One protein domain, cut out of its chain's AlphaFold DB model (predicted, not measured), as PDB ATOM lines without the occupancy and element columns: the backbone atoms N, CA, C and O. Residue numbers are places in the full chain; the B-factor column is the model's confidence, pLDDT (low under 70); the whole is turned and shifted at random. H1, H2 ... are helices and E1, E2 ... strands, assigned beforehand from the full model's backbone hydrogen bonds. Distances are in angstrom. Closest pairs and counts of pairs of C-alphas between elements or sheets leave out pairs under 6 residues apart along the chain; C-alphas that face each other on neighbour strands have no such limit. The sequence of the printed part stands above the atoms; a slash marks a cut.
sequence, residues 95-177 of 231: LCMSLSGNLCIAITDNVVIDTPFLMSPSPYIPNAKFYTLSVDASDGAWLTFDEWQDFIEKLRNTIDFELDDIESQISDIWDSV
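AT A GLANCE: This is residues 95 to 177 of the 231 residues of an uncharacterized protein of Vibrio diazotrophicus (UniProt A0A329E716). A twisted three-stranded sheet has the long helix H1 packed over its edge strand E2, and the shorter H2 folds back beside H1. The printed part has 83 residues, with strands E1 to E4, then H1 and H2; the sheet, E2 - E1 - E3, is antiparallel and the class mixed. It is compact, radius of gyration of the C-alphas 12.3 A, spanning 35 by 28 by 22 A.

HOW THE PARTS SIT: Inner strand E1, residues 103 to 108, forms a hairpin with E2, residues 111 to 118; N 113 and O 106 are 2.9 A apart. E3, residues 128 to 132, has N 129 2.8 A from O 107 of E1. H1, residues 145 to 158, is on the sheet over E2, at a height of 9.3 A; the closest C-alphas are Asp 114 and Ile 152, 6.0 A. H2, residues 166 to 174, only grazes the sheet. H1 touches H2 with residues 151 to 155 alone, a helical hairpin at a steep tilt of 42 degrees; the closest C-alphas are Leu 155 and Ile 170, 6.9 A. Every O i to N i+4 pair in both helices is within hydrogen-bond range. E4, residues 141 to 143, pairs with no named strand; residues 95 to 96 pair with its 141 to 142.

IN THESE COORDINATES: E1 begins at C-alpha 103 (-16.032, -16.868, -4.582); H2 ends at C-alpha 174 (-9.860, -11.439, -12.129). H1 measures 20.1 A, E2 18.7 A.

THE WHOLE: The printed part has no cut and no long link; pLDDT is under 70 at residues 100 to 101 and 121 to 122.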
ATOM      1  N   LEU A  95     -21.319 -10.632  -3.087       90.75
ATOM      2  CA  LEU A  95     -20.697 -10.614  -1.772       90.75
ATOM      3  C   LEU A  95     -20.074 -11.964  -1.431       90.75
ATOM      4  O   LEU A  95     -20.736 -12.998  -1.344       90.75
ATOM      5  N   CYS A  96     -18.786 -11.919  -1.127       90.12
ATOM      6  CA  CYS A  96     -18.051 -12.978  -0.466       90.12
ATOM      7  C   CYS A  96     -17.572 -12.435   0.881       90.12
ATOM      8  O   CYS A  96     -16.597 -11.691   0.948       90.12
ATOM      9  N   MET A  97     -18.271 -12.764   1.968       84.50
ATOM     10  CA  MET A  97     -17.900 -12.291   3.305       84.50
ATOM     11  C   MET A  97     -16.561 -12.901   3.745       84.50
ATOM     12  O   MET A  97     -16.244 -14.040   3.382       84.50
ATOM     13  N   SER A  98     -15.814 -12.193   4.593       80.25
ATOM     14  CA  SER A  98     -14.607 -12.730   5.237       80.25
ATOM     15  C   SER A  98     -14.885 -14.117   5.829       80.25
ATOM     16  O   SER A  98     -15.921 -14.318   6.470       80.25
ATOM     17  N   LEU A  99     -13.971 -15.070   5.640       73.00
ATOM     18  CA  LEU A  99     -14.067 -16.442   6.168       73.00
ATOM     19  C   LEU A  99     -15.276 -17.280   5.682       73.00
ATOM     20  O   LEU A  99     -15.427 -18.421   6.123       73.00
ATOM     21  N   SER A 100     -16.141 -16.756   4.802       66.88
ATOM     22  CA  SER A 100     -17.402 -17.414   4.409       66.88
ATOM     23  C   SER A 100     -17.276 -18.387   3.233       66.88
ATOM     24  O   SER A 100     -18.182 -19.185   2.989       66.88
ATOM     25  N   GLY A 101     -16.138 -18.383   2.542       64.44
ATOM     26  CA  GLY A 101     -15.845 -19.298   1.447       64.44
ATOM     27  C   GLY A 101     -15.060 -18.620   0.336       64.44
ATOM     28  O   GLY A 101     -14.708 -17.452   0.431       64.44
ATOM     29  N   ASN A 102     -14.787 -19.387  -0.713       82.19
ATOM     30  CA  ASN A 102     -14.160 -18.885  -1.926       82.19
ATOM     31  C   ASN A 102     -15.256 -18.508  -2.928       82.19
ATOM     32  O   ASN A 102     -16.096 -19.358  -3.249       82.19
ATOM     33  N   LEU A 103     -15.235 -17.271  -3.426       90.75
ATOM     34  CA  LEU A 103     -16.032 -16.868  -4.582       90.75
ATOM     35  C   LEU A 103     -15.571 -17.676  -5.800       90.75
ATOM     36  O   LEU A 103     -14.372 -17.860  -6.015       90.75
ATOM     37  N   CYS A 104     -16.505 -18.193  -6.588       92.38
ATOM     38  CA  CYS A 104     -16.178 -18.949  -7.784       92.38
ATOM     39  C   CYS A 104     -17.130 -18.666  -8.942       92.38
ATOM     40  O   CYS A 104     -18.286 -18.274  -8.766       92.38
ATOM     41  N   ILE A 105     -16.619 -18.919 -10.145       93.75
ATOM     42  CA  ILE A 105     -17.411 -19.020 -11.368       93.75
ATOM     43  C   ILE A 105     -17.564 -20.484 -11.760       93.75
ATOM     44  O   ILE A 105     -16.760 -21.338 -11.379       93.75
ATOM     45  N   ALA A 106     -18.574 -20.767 -12.571       93.75
ATOM     46  CA  ALA A 106     -18.741 -22.066 -13.197       93.75
ATOM     47  C   ALA A 106     -18.650 -21.940 -14.717       93.75
ATOM     48  O   ALA A 106     -19.163 -20.989 -15.307       93.75
ATOM     49  N   ILE A 107     -18.034 -22.929 -15.353       94.31
ATOM     50  CA  ILE A 107     -17.993 -23.073 -16.807       94.31
ATOM     51  C   ILE A 107     -18.562 -24.439 -17.152       94.31
ATOM     52  O   ILE A 107     -18.111 -25.444 -16.609       94.31
ATOM     53  N   THR A 108     -19.530 -24.483 -18.060       93.25
ATOM     54  CA  THR A 108     -20.118 -25.725 -18.577       93.25
ATOM     55  C   THR A 108     -20.131 -25.682 -20.094       93.25
ATOM     56  O   THR A 108     -20.468 -24.646 -20.657       93.25
ATOM     57  N   ASP A 109     -19.724 -26.770 -20.750       90.88
ATOM     58  CA  ASP A 109     -19.720 -26.896 -22.215       90.88
ATOM     59  C   ASP A 109     -19.137 -25.655 -22.938       90.88
ATOM     60  O   ASP A 109     -19.720 -25.143 -23.891       90.88
ATOM     61  N   ASN A 110     -17.991 -25.148 -22.455       89.50
ATOM     62  CA  ASN A 110     -17.314 -23.938 -22.955       89.50
ATOM     63  C   ASN A 110     -18.154 -22.646 -22.860       89.50
ATOM     64  O   ASN A 110     -18.006 -21.717 -23.651       89.50
ATOM     65  N   VAL A 111     -19.050 -22.570 -21.876       92.38
ATOM     66  CA  VAL A 111     -19.865 -21.391 -21.577       92.38
ATOM     67  C   VAL A 111     -19.630 -20.956 -20.139       92.38
ATOM     68  O   VAL A 111     -19.842 -21.719 -19.196       92.38
ATOM     69  N   VAL A 112     -19.245 -19.689 -19.970       94.69
ATOM     70  CA  VAL A 112     -19.142 -19.038 -18.659       94.69
ATOM     71  C   VAL A 112     -20.543 -18.760 -18.111       94.69
ATOM     72  O   VAL A 112     -21.333 -18.011 -18.710       94.69
ATOM     73  N   ILE A 113     -20.845 -19.345 -16.954       93.75
ATOM     74  CA  ILE A 113     -22.073 -19.096 -16.202       93.75
ATOM     75  C   ILE A 113     -21.927 -17.755 -15.477       93.75
ATOM     76  O   ILE A 113     -20.961 -17.522 -14.763       93.75
ATOM     77  N   ASP A 114     -22.914 -16.879 -15.645       93.75
ATOM     78  CA  ASP A 114     -22.951 -15.518 -15.081       93.75
ATOM     79  C   ASP A 114     -23.280 -15.458 -13.581       93.75
ATOM     80  O   ASP A 114     -23.382 -14.381 -12.999       93.75
ATOM     81  N   THR A 115     -23.558 -16.599 -12.965       93.62
ATOM     82  CA  THR A 115     -23.990 -16.669 -11.574       93.62
ATOM     83  C   THR A 115     -22.750 -16.788 -10.694       93.62
ATOM     84  O   THR A 115     -21.981 -17.725 -10.904       93.62
ATOM     85  N   PRO A 116     -22.540 -15.871  -9.736       93.62
ATOM     86  CA  PRO A 116     -21.477 -16.001  -8.756       93.62
ATOM     87  C   PRO A 116     -21.850 -17.096  -7.759       93.62
ATOM     88  O   PRO A 116     -22.994 -17.153  -7.301       93.62
ATOM     89  N   PHE A 117     -20.899 -17.950  -7.400       91.38
ATOM     90  CA  PHE A 117     -21.117 -19.042  -6.455       91.38
ATOM     91  C   PHE A 117     -20.191 -18.928  -5.251       91.38
ATOM     92  O   PHE A 117     -19.052 -18.480  -5.366       91.38
ATOM     93  N   LEU A 118     -20.672 -19.395  -4.102       88.31
ATOM     94  CA  LEU A 118     -19.820 -19.692  -2.958       88.31
ATOM     95  C   LEU A 118     -19.452 -21.176  -3.010       88.31
ATOM     96  O   LEU A 118     -20.308 -22.048  -3.153       88.31
ATOM     97  N   MET A 119     -18.163 -21.485  -2.885       75.12
ATOM     98  CA  MET A 119     -17.636 -22.837  -3.099       75.12
ATOM     99  C   MET A 119     -18.208 -23.912  -2.160       75.12
ATOM    100  O   MET A 119     -18.129 -25.103  -2.470       75.12
ATOM    101  N   SER A 120     -18.765 -23.536  -1.006       72.69
ATOM    102  CA  SER A 120     -19.241 -24.483   0.006       72.69
ATOM    103  C   SER A 120     -20.662 -24.164   0.489       72.69
ATOM    104  O   SER A 120     -20.828 -23.246   1.288       72.69
ATOM    105  N   PRO A 121     -21.679 -24.959   0.092       63.94
ATOM    106  CA  PRO A 121     -21.614 -26.121  -0.805       63.94
ATOM    107  C   PRO A 121     -21.652 -25.728  -2.290       63.94
ATOM    108  O   PRO A 121     -22.529 -24.980  -2.701       63.94
ATOM    109  N   SER A 122     -20.782 -26.316  -3.117       67.62
ATOM    110  CA  SER A 122     -20.864 -26.160  -4.578       67.62
ATOM    111  C   SER A 122     -22.163 -26.787  -5.114       67.62
ATOM    112  O   SER A 122     -22.455 -27.946  -4.788       67.62
ATOM    113  N   PRO A 123     -22.957 -26.081  -5.940       79.44
ATOM    114  CA  PRO A 123     -24.169 -26.647  -6.510       79.44
ATOM    115  C   PRO A 123     -23.805 -27.678  -7.576       79.44
ATOM    116  O   PRO A 123     -22.849 -27.507  -8.331       79.44
ATOM    117  N   TYR A 124     -24.605 -28.737  -7.694       84.19
ATOM    118  CA  TYR A 124     -24.463 -29.639  -8.832       84.19
ATOM    119  C   TYR A 124     -25.008 -28.969 -10.097       84.19
ATOM    120  O   TYR A 124     -26.214 -28.744 -10.219       84.19
ATOM    121  N   ILE A 125     -24.115 -28.691 -11.044       88.06
ATOM    122  CA  ILE A 125     -24.449 -28.248 -12.397       88.06
ATOM    123  C   ILE A 125     -23.848 -29.280 -13.366       88.06
ATOM    124  O   ILE A 125     -22.639 -29.518 -13.315       88.06
ATOM    125  N   PRO A 126     -24.658 -29.932 -14.222       89.44
ATOM    126  CA  PRO A 126     -24.156 -30.907 -15.185       89.44
ATOM    127  C   PRO A 126     -23.025 -30.338 -16.048       89.44
ATOM    128  O   PRO A 126     -23.124 -29.212 -16.538       89.44
ATOM    129  N   ASN A 127     -21.960 -31.129 -16.213       91.00
ATOM    130  CA  ASN A 127     -20.755 -30.806 -16.994       91.00
ATOM    131  C   ASN A 127     -20.005 -29.532 -16.567       91.00
ATOM    132  O   ASN A 127     -19.088 -29.106 -17.266       91.00
ATOM    133  N   ALA A 128     -20.354 -28.932 -15.426       92.56
ATOM    134  CA  ALA A 128     -19.703 -27.718 -14.977       92.56
ATOM    135  C   ALA A 128     -18.402 -28.006 -14.222       92.56
ATOM    136  O   ALA A 128     -18.341 -28.894 -13.366       92.56
ATOM    137  N   LYS A 129     -17.385 -27.191 -14.491       92.50
ATOM    138  CA  LYS A 129     -16.201 -27.024 -13.647       92.50
ATOM    139  C   LYS A 129     -16.300 -25.692 -12.915       92.50
ATOM    140  O   LYS A 129     -16.686 -24.692 -13.515       92.50
ATOM    141  N   PHE A 130     -15.964 -25.699 -11.630       92.44
ATOM    142  CA  PHE A 130     -15.918 -24.495 -10.808       92.44
ATOM    143  C   PHE A 130     -14.479 -24.011 -10.687       92.44
ATOM    144  O   PHE A 130     -13.585 -24.815 -10.426       92.44
ATOM    145  N   TYR A 131     -14.290 -22.706 -10.841       92.38
ATOM    146  CA  TYR A 131     -12.999 -22.036 -10.763       92.38
ATOM    147  C   TYR A 131     -13.040 -20.995  -9.652       92.38
ATOM    148  O   TYR A 131     -13.890 -20.101  -9.662       92.38
ATOM    149  N   THR A 132     -12.151 -21.150  -8.676       91.75
ATOM    150  CA  THR A 132     -11.984 -20.215  -7.562       91.75
ATOM    151  C   THR A 132     -11.445 -18.883  -8.058       91.75
ATOM    152  O   THR A 132     -10.492 -18.867  -8.832       91.75
ATOM    153  N   LEU A 133     -11.995 -17.783  -7.557       92.38
ATOM    154  CA  LEU A 133     -11.424 -16.451  -7.706       92.38
ATOM    155  C   LEU A 133     -10.568 -16.123  -6.475       92.38
ATOM    156  O   LEU A 133     -10.909 -16.518  -5.357       92.38
ATOM    157  N   SER A 134      -9.447 -15.431  -6.679       88.56
ATOM    158  CA  SER A 134      -8.539 -15.043  -5.597       88.56
ATOM    159  C   SER A 134      -9.172 -13.933  -4.752       88.56
ATOM    160  O   SER A 134      -9.246 -12.786  -5.180       88.56
ATOM    161  N   VAL A 135      -9.668 -14.276  -3.566       88.94
ATOM    162  CA  VAL A 135     -10.286 -13.332  -2.623       88.94
ATOM    163  C   VAL A 135      -9.508 -13.369  -1.316       88.94
ATOM    164  O   VAL A 135      -9.210 -14.455  -0.812       88.94
ATOM    165  N   ASP A 136      -9.190 -12.199  -0.755       85.44
ATOM    166  CA  ASP A 136      -8.570 -12.140   0.565       85.44
ATOM    167  C   ASP A 136      -9.554 -12.665   1.618       85.44
ATOM    168  O   ASP A 136     -10.682 -12.191   1.758       85.44
ATOM    169  N   ALA A 137      -9.133 -13.681   2.367       81.19
ATOM    170  CA  ALA A 137      -9.971 -14.308   3.373       81.19
ATOM    171  C   ALA A 137     -10.255 -13.397   4.581       81.19
ATOM    172  O   ALA A 137     -11.273 -13.622   5.249       81.19
ATOM    173  N   SER A 138      -9.386 -12.418   4.887       84.12
ATOM    174  CA  SER A 138      -9.623 -11.460   5.975       84.12
ATOM    175  C   SER A 138     -10.624 -10.386   5.587       84.12
ATOM    176  O   SER A 138     -11.450 -10.013   6.420       84.12
ATOM    177  N   ASP A 139     -10.594  -9.958   4.329       84.50
ATOM    178  CA  ASP A 139     -11.327  -8.770   3.893       84.50
ATOM    179  C   ASP A 139     -12.612  -9.141   3.146       84.50
ATOM    180  O   ASP A 139     -13.594  -8.400   3.186       84.50
ATOM    181  N   GLY A 140     -12.658 -10.324   2.530       89.25
ATOM    182  CA  GLY A 140     -13.732 -10.721   1.628       89.25
ATOM    183  C   GLY A 140     -13.673  -9.977   0.291       89.25
ATOM    184  O   GLY A 140     -12.664  -9.372  -0.057       89.25
ATOM    185  N   ALA A 141     -14.762 -10.041  -0.473       90.31
ATOM    186  CA  ALA A 141     -14.919  -9.297  -1.718       90.31
ATOM    187  C   ALA A 141     -16.362  -8.825  -1.899       90.31
ATOM    188  O   ALA A 141     -17.302  -9.612  -1.740       90.31
ATOM    189  N   TRP A 142     -16.510  -7.567  -2.288       92.12
ATOM    190  CA  TRP A 142     -17.751  -6.947  -2.720       92.12
ATOM    191  C   TRP A 142     -17.567  -6.366  -4.117       92.12
ATOM    192  O   TRP A 142     -16.566  -5.712  -4.403       92.12
ATOM    193  N   LEU A 143     -18.538  -6.637  -4.983       93.44
ATOM    194  CA  LEU A 143     -18.675  -5.993  -6.280       93.44
ATOM    195  C   LEU A 143     -20.125  -5.580  -6.468       93.44
ATOM    196  O   LEU A 143     -21.041  -6.336  -6.122       93.44
ATOM    197  N   THR A 144     -20.329  -4.434  -7.099       92.75
ATOM    198  CA  THR A 144     -21.641  -4.080  -7.628       92.75
ATOM    199  C   THR A 144     -22.084  -5.097  -8.683       92.75
ATOM    200  O   THR A 144     -21.267  -5.777  -9.318       92.75
ATOM    201  N   PHE A 145     -23.395  -5.217  -8.904       93.62
ATOM    202  CA  PHE A 145     -23.913  -6.099  -9.957       93.62
ATOM    203  C   PHE A 145     -23.301  -5.803 -11.337       93.62
ATOM    204  O   PHE A 145     -22.964  -6.737 -12.068       93.62
ATOM    205  N   ASP A 146     -23.136  -4.523 -11.677       94.38
ATOM    206  CA  ASP A 146     -22.597  -4.090 -12.968       94.38
ATOM    207  C   ASP A 146     -21.120  -4.497 -13.128       94.38
ATOM    208  O   ASP A 146     -20.749  -5.063 -14.156       94.38
ATOM    209  N   GLU A 147     -20.293  -4.336 -12.089       95.62
ATOM    210  CA  GLU A 147     -18.891  -4.788 -12.103       95.62
ATOM    211  C   GLU A 147     -18.772  -6.304 -12.290       95.62
ATOM    212  O   GLU A 147     -17.904  -6.787 -13.023       95.62
ATOM    213  N   TRP A 148     -19.669  -7.071 -11.664       96.19
ATOM    214  CA  TRP A 148     -19.725  -8.512 -11.876       96.19
ATOM    215  C   TRP A 148     -20.118  -8.868 -13.315       96.19
ATOM    216  O   TRP A 148     -19.514  -9.761 -13.914       96.19
ATOM    217  N   GLN A 149     -21.105  -8.180 -13.902       96.31
ATOM    218  CA  GLN A 149     -21.480  -8.409 -15.303       96.31
ATOM    219  C   GLN A 149     -20.328  -8.084 -16.258       96.31
ATOM    220  O   GLN A 149     -20.050  -8.886 -17.153       96.31
ATOM    221  N   ASP A 150     -19.618  -6.980 -16.029       96.69
ATOM    222  CA  ASP A 150     -18.447  -6.589 -16.818       96.69
ATOM    223  C   ASP A 150     -17.335  -7.644 -16.739       96.69
ATOM    224  O   ASP A 150     -16.727  -8.003 -17.754       96.69
ATOM    225  N   PHE A 151     -17.080  -8.194 -15.548       96.94
ATOM    226  CA  PHE A 151     -16.147  -9.304 -15.365       96.94
ATOM    227  C   PHE A 151     -16.574 -10.549 -16.162       96.94
ATOM    228  O   PHE A 151     -15.776 -11.098 -16.927       96.94
ATOM    229  N   ILE A 152     -17.840 -10.966 -16.056       97.19
ATOM    230  CA  ILE A 152     -18.380 -12.114 -16.801       97.19
ATOM    231  C   ILE A 152     -18.297 -11.896 -18.319       97.19
ATOM    232  O   ILE A 152     -17.983 -12.831 -19.061       97.19
ATOM    233  N   GLU A 153     -18.570 -10.686 -18.805       96.62
ATOM    234  CA  GLU A 153     -18.460 -10.353 -20.225       96.62
ATOM    235  C   GLU A 153     -17.009 -10.445 -20.714       96.62
ATOM    236  O   GLU A 153     -16.746 -11.073 -21.745       96.62
ATOM    237  N   LYS A 154     -16.047  -9.910 -19.953       95.94
ATOM    238  CA  LYS A 154     -14.616 -10.041 -20.265       95.94
ATOM    239  C   LYS A 154     -14.185 -11.501 -20.346       95.94
ATOM    240  O   LYS A 154     -13.520 -11.869 -21.316       95.94
ATOM    241  N   LEU A 155     -14.597 -12.339 -19.391       95.75
ATOM    242  CA  LEU A 155     -14.317 -13.779 -19.419       95.75
ATOM    243  C   LEU A 155     -14.851 -14.427 -20.701       95.75
ATOM    244  O   LEU A 155     -14.115 -15.129 -21.389       95.75
ATOM    245  N   ARG A 156     -16.110 -14.158 -21.063       95.25
ATOM    246  CA  ARG A 156     -16.742 -14.721 -22.271       95.25
ATOM    247  C   ARG A 156     -16.043 -14.319 -23.565       95.25
ATOM    248  O   ARG A 156     -16.042 -15.102 -24.509       95.25
ATOM    249  N   ASN A 157     -15.483 -13.116 -23.605       93.06
ATOM    250  CA  ASN A 157     -14.824 -12.582 -24.792       93.06
ATOM    251  C   ASN A 157     -13.344 -12.980 -24.900       93.06
ATOM    252  O   ASN A 157     -12.777 -12.874 -25.986       93.06
ATOM    253  N   THR A 158     -12.724 -13.401 -23.793       91.56
ATOM    254  CA  THR A 158     -11.265 -13.581 -23.709       91.56
ATOM    255  C   THR A 158     -10.848 -15.033 -23.508       91.56
ATOM    256  O   THR A 158      -9.783 -15.402 -23.990       91.56
ATOM    257  N   ILE A 159     -11.659 -15.857 -22.829       92.56
ATOM    258  CA  ILE A 159     -11.296 -17.256 -22.578       92.56
ATOM    259  C   ILE A 159     -11.205 -18.024 -23.900       92.56
ATOM    260  O   ILE A 159     -12.188 -18.156 -24.632       92.56
ATOM    261  N   ASP A 160     -10.030 -18.597 -24.146       92.19
ATOM    262  CA  ASP A 160      -9.813 -19.622 -25.157       92.19
ATOM    263  C   ASP A 160      -9.901 -21.011 -24.506       92.19
ATOM    264  O   ASP A 160      -9.028 -21.419 -23.734       92.19
ATOM    265  N   PHE A 161     -10.983 -21.729 -24.815       90.12
ATOM    266  CA  PHE A 161     -11.265 -23.065 -24.287       90.12
ATOM    267  C   PHE A 161     -10.430 -24.181 -24.926       90.12
ATOM    268  O   PHE A 161     -10.457 -25.307 -24.432       90.12
ATOM    269  N   GLU A 162      -9.708 -23.894 -26.011       87.12
ATOM    270  CA  GLU A 162      -8.824 -24.861 -26.671       87.12
ATOM    271  C   GLU A 162      -7.425 -24.896 -26.029       87.12
ATOM    272  O   GLU A 162      -6.615 -25.770 -26.345       87.12
ATOM    273  N   LEU A 163      -7.127 -23.957 -25.122       82.81
ATOM    274  CA  LEU A 163      -5.885 -23.916 -24.354       82.81
ATOM    275  C   LEU A 163      -6.053 -24.607 -22.993       82.81
ATOM    276  O   LEU A 163      -7.018 -24.371 -22.270       82.81
ATOM    277  N   ASP A 164      -5.049 -25.388 -22.586       73.56
ATOM    278  CA  ASP A 164      -5.023 -26.119 -21.306       73.56
ATOM    279  C   ASP A 164      -4.749 -25.225 -20.068       73.56
ATOM    280  O   ASP A 164      -4.344 -25.723 -19.019       73.56
ATOM    281  N   ASP A 165      -4.980 -23.908 -20.155       90.00
ATOM    282  CA  ASP A 165      -4.657 -22.933 -19.098       90.00
ATOM    283  C   ASP A 165      -5.821 -21.981 -18.766       90.00
ATOM    284  O   ASP A 165      -5.682 -20.762 -18.657       90.00
ATOM    285  N   ILE A 166      -7.027 -22.542 -18.664       92.25
ATOM    286  CA  ILE A 166      -8.244 -21.781 -18.337       92.25
ATOM    287  C   ILE A 166      -8.131 -21.118 -16.952       92.25
ATOM    288  O   ILE A 166      -8.611 -20.003 -16.769       92.25
ATOM    289  N   GLU A 167      -7.486 -21.776 -15.982       93.19
ATOM    290  CA  GLU A 167      -7.298 -21.239 -14.625       93.19
ATOM    291  C   GLU A 167      -6.468 -19.951 -14.619       93.19
ATOM    292  O   GLU A 167      -6.900 -18.966 -14.020       93.19
ATOM    293  N   SER A 168      -5.330 -19.923 -15.323       92.75
ATOM    294  CA  SER A 168      -4.503 -18.715 -15.421       92.75
ATOM    295  C   SER A 168      -5.233 -17.596 -16.161       92.75
ATOM    296  O   SER A 168      -5.254 -16.466 -15.688       92.75
ATOM    297  N   GLN A 169      -5.944 -17.910 -17.254       94.69
ATOM    298  CA  GLN A 169      -6.748 -16.915 -17.981       94.69
ATOM    299  C   GLN A 169      -7.825 -16.265 -17.095       94.69
ATOM    300  O   GLN A 169      -8.044 -15.056 -17.170       94.69
ATOM    301  N   ILE A 170      -8.503 -17.051 -16.251       95.19
ATOM    302  CA  ILE A 170      -9.478 -16.523 -15.287       95.19
ATOM    303  C   ILE A 170      -8.776 -15.648 -14.248       95.19
ATOM    304  O   ILE A 170      -9.289 -14.572 -13.945       95.19
ATOM    305  N   SER A 171      -7.625 -16.086 -13.730       94.12
ATOM    306  CA  SER A 171      -6.839 -15.319 -12.757       94.12
ATOM    307  C   SER A 171      -6.408 -13.970 -13.327       94.12
ATOM    308  O   SER A 171      -6.667 -12.953 -12.699       94.12
ATOM    309  N   ASP A 172      -5.859 -13.937 -14.541       94.19
ATOM    310  CA  ASP A 172      -5.404 -12.705 -15.196       94.19
ATOM    311  C   ASP A 172      -6.541 -11.683 -15.355       94.19
ATOM    312  O   ASP A 172      -6.359 -10.478 -15.164       94.19
ATOM    313  N   ILE A 173      -7.742 -12.154 -15.704       95.25
ATOM    314  CA  ILE A 173      -8.918 -11.289 -15.852       95.25
ATOM    315  C   ILE A 173      -9.429 -10.851 -14.480       95.25
ATOM    316  O   ILE A 173      -9.791  -9.685 -14.321       95.25
ATOM    317  N   TRP A 174      -9.445 -11.748 -13.495       94.94
ATOM    318  CA  TRP A 174      -9.860 -11.439 -12.129       94.94
ATOM    319  C   TRP A 174      -8.932 -10.426 -11.455       94.94
ATOM    320  O   TRP A 174      -9.420  -9.486 -10.842       94.94
ATOM    321  N   ASP A 175      -7.620 -10.530 -11.657       91.62
ATOM    322  CA  ASP A 175      -6.628  -9.594 -11.118       91.62
ATOM    323  C   ASP A 175      -6.741  -8.189 -11.747       91.62
ATOM    324  O   ASP A 175      -6.221  -7.210 -11.213       91.62
ATOM    325  N   SER A 176      -7.449  -8.064 -12.879       91.25
ATOM    326  CA  SER A 176      -7.826  -6.767 -13.461       91.25
ATOM    327  C   SER A 176      -9.064  -6.137 -12.812       91.25
ATOM    328  O   SER A 176      -9.383  -4.977 -13.092       91.25
ATOM    329  N   VAL A 177      -9.783  -6.895 -11.983       90.56
ATOM    330  CA  VAL A 177     -10.921  -6.430 -11.190       90.56
ATOM    331  C   VAL A 177     -10.396  -5.908  -9.854       90.56
ATOM    332  O   VAL A 177      -9.494  -6.484  -9.257       90.56
TER     333      VAL A 177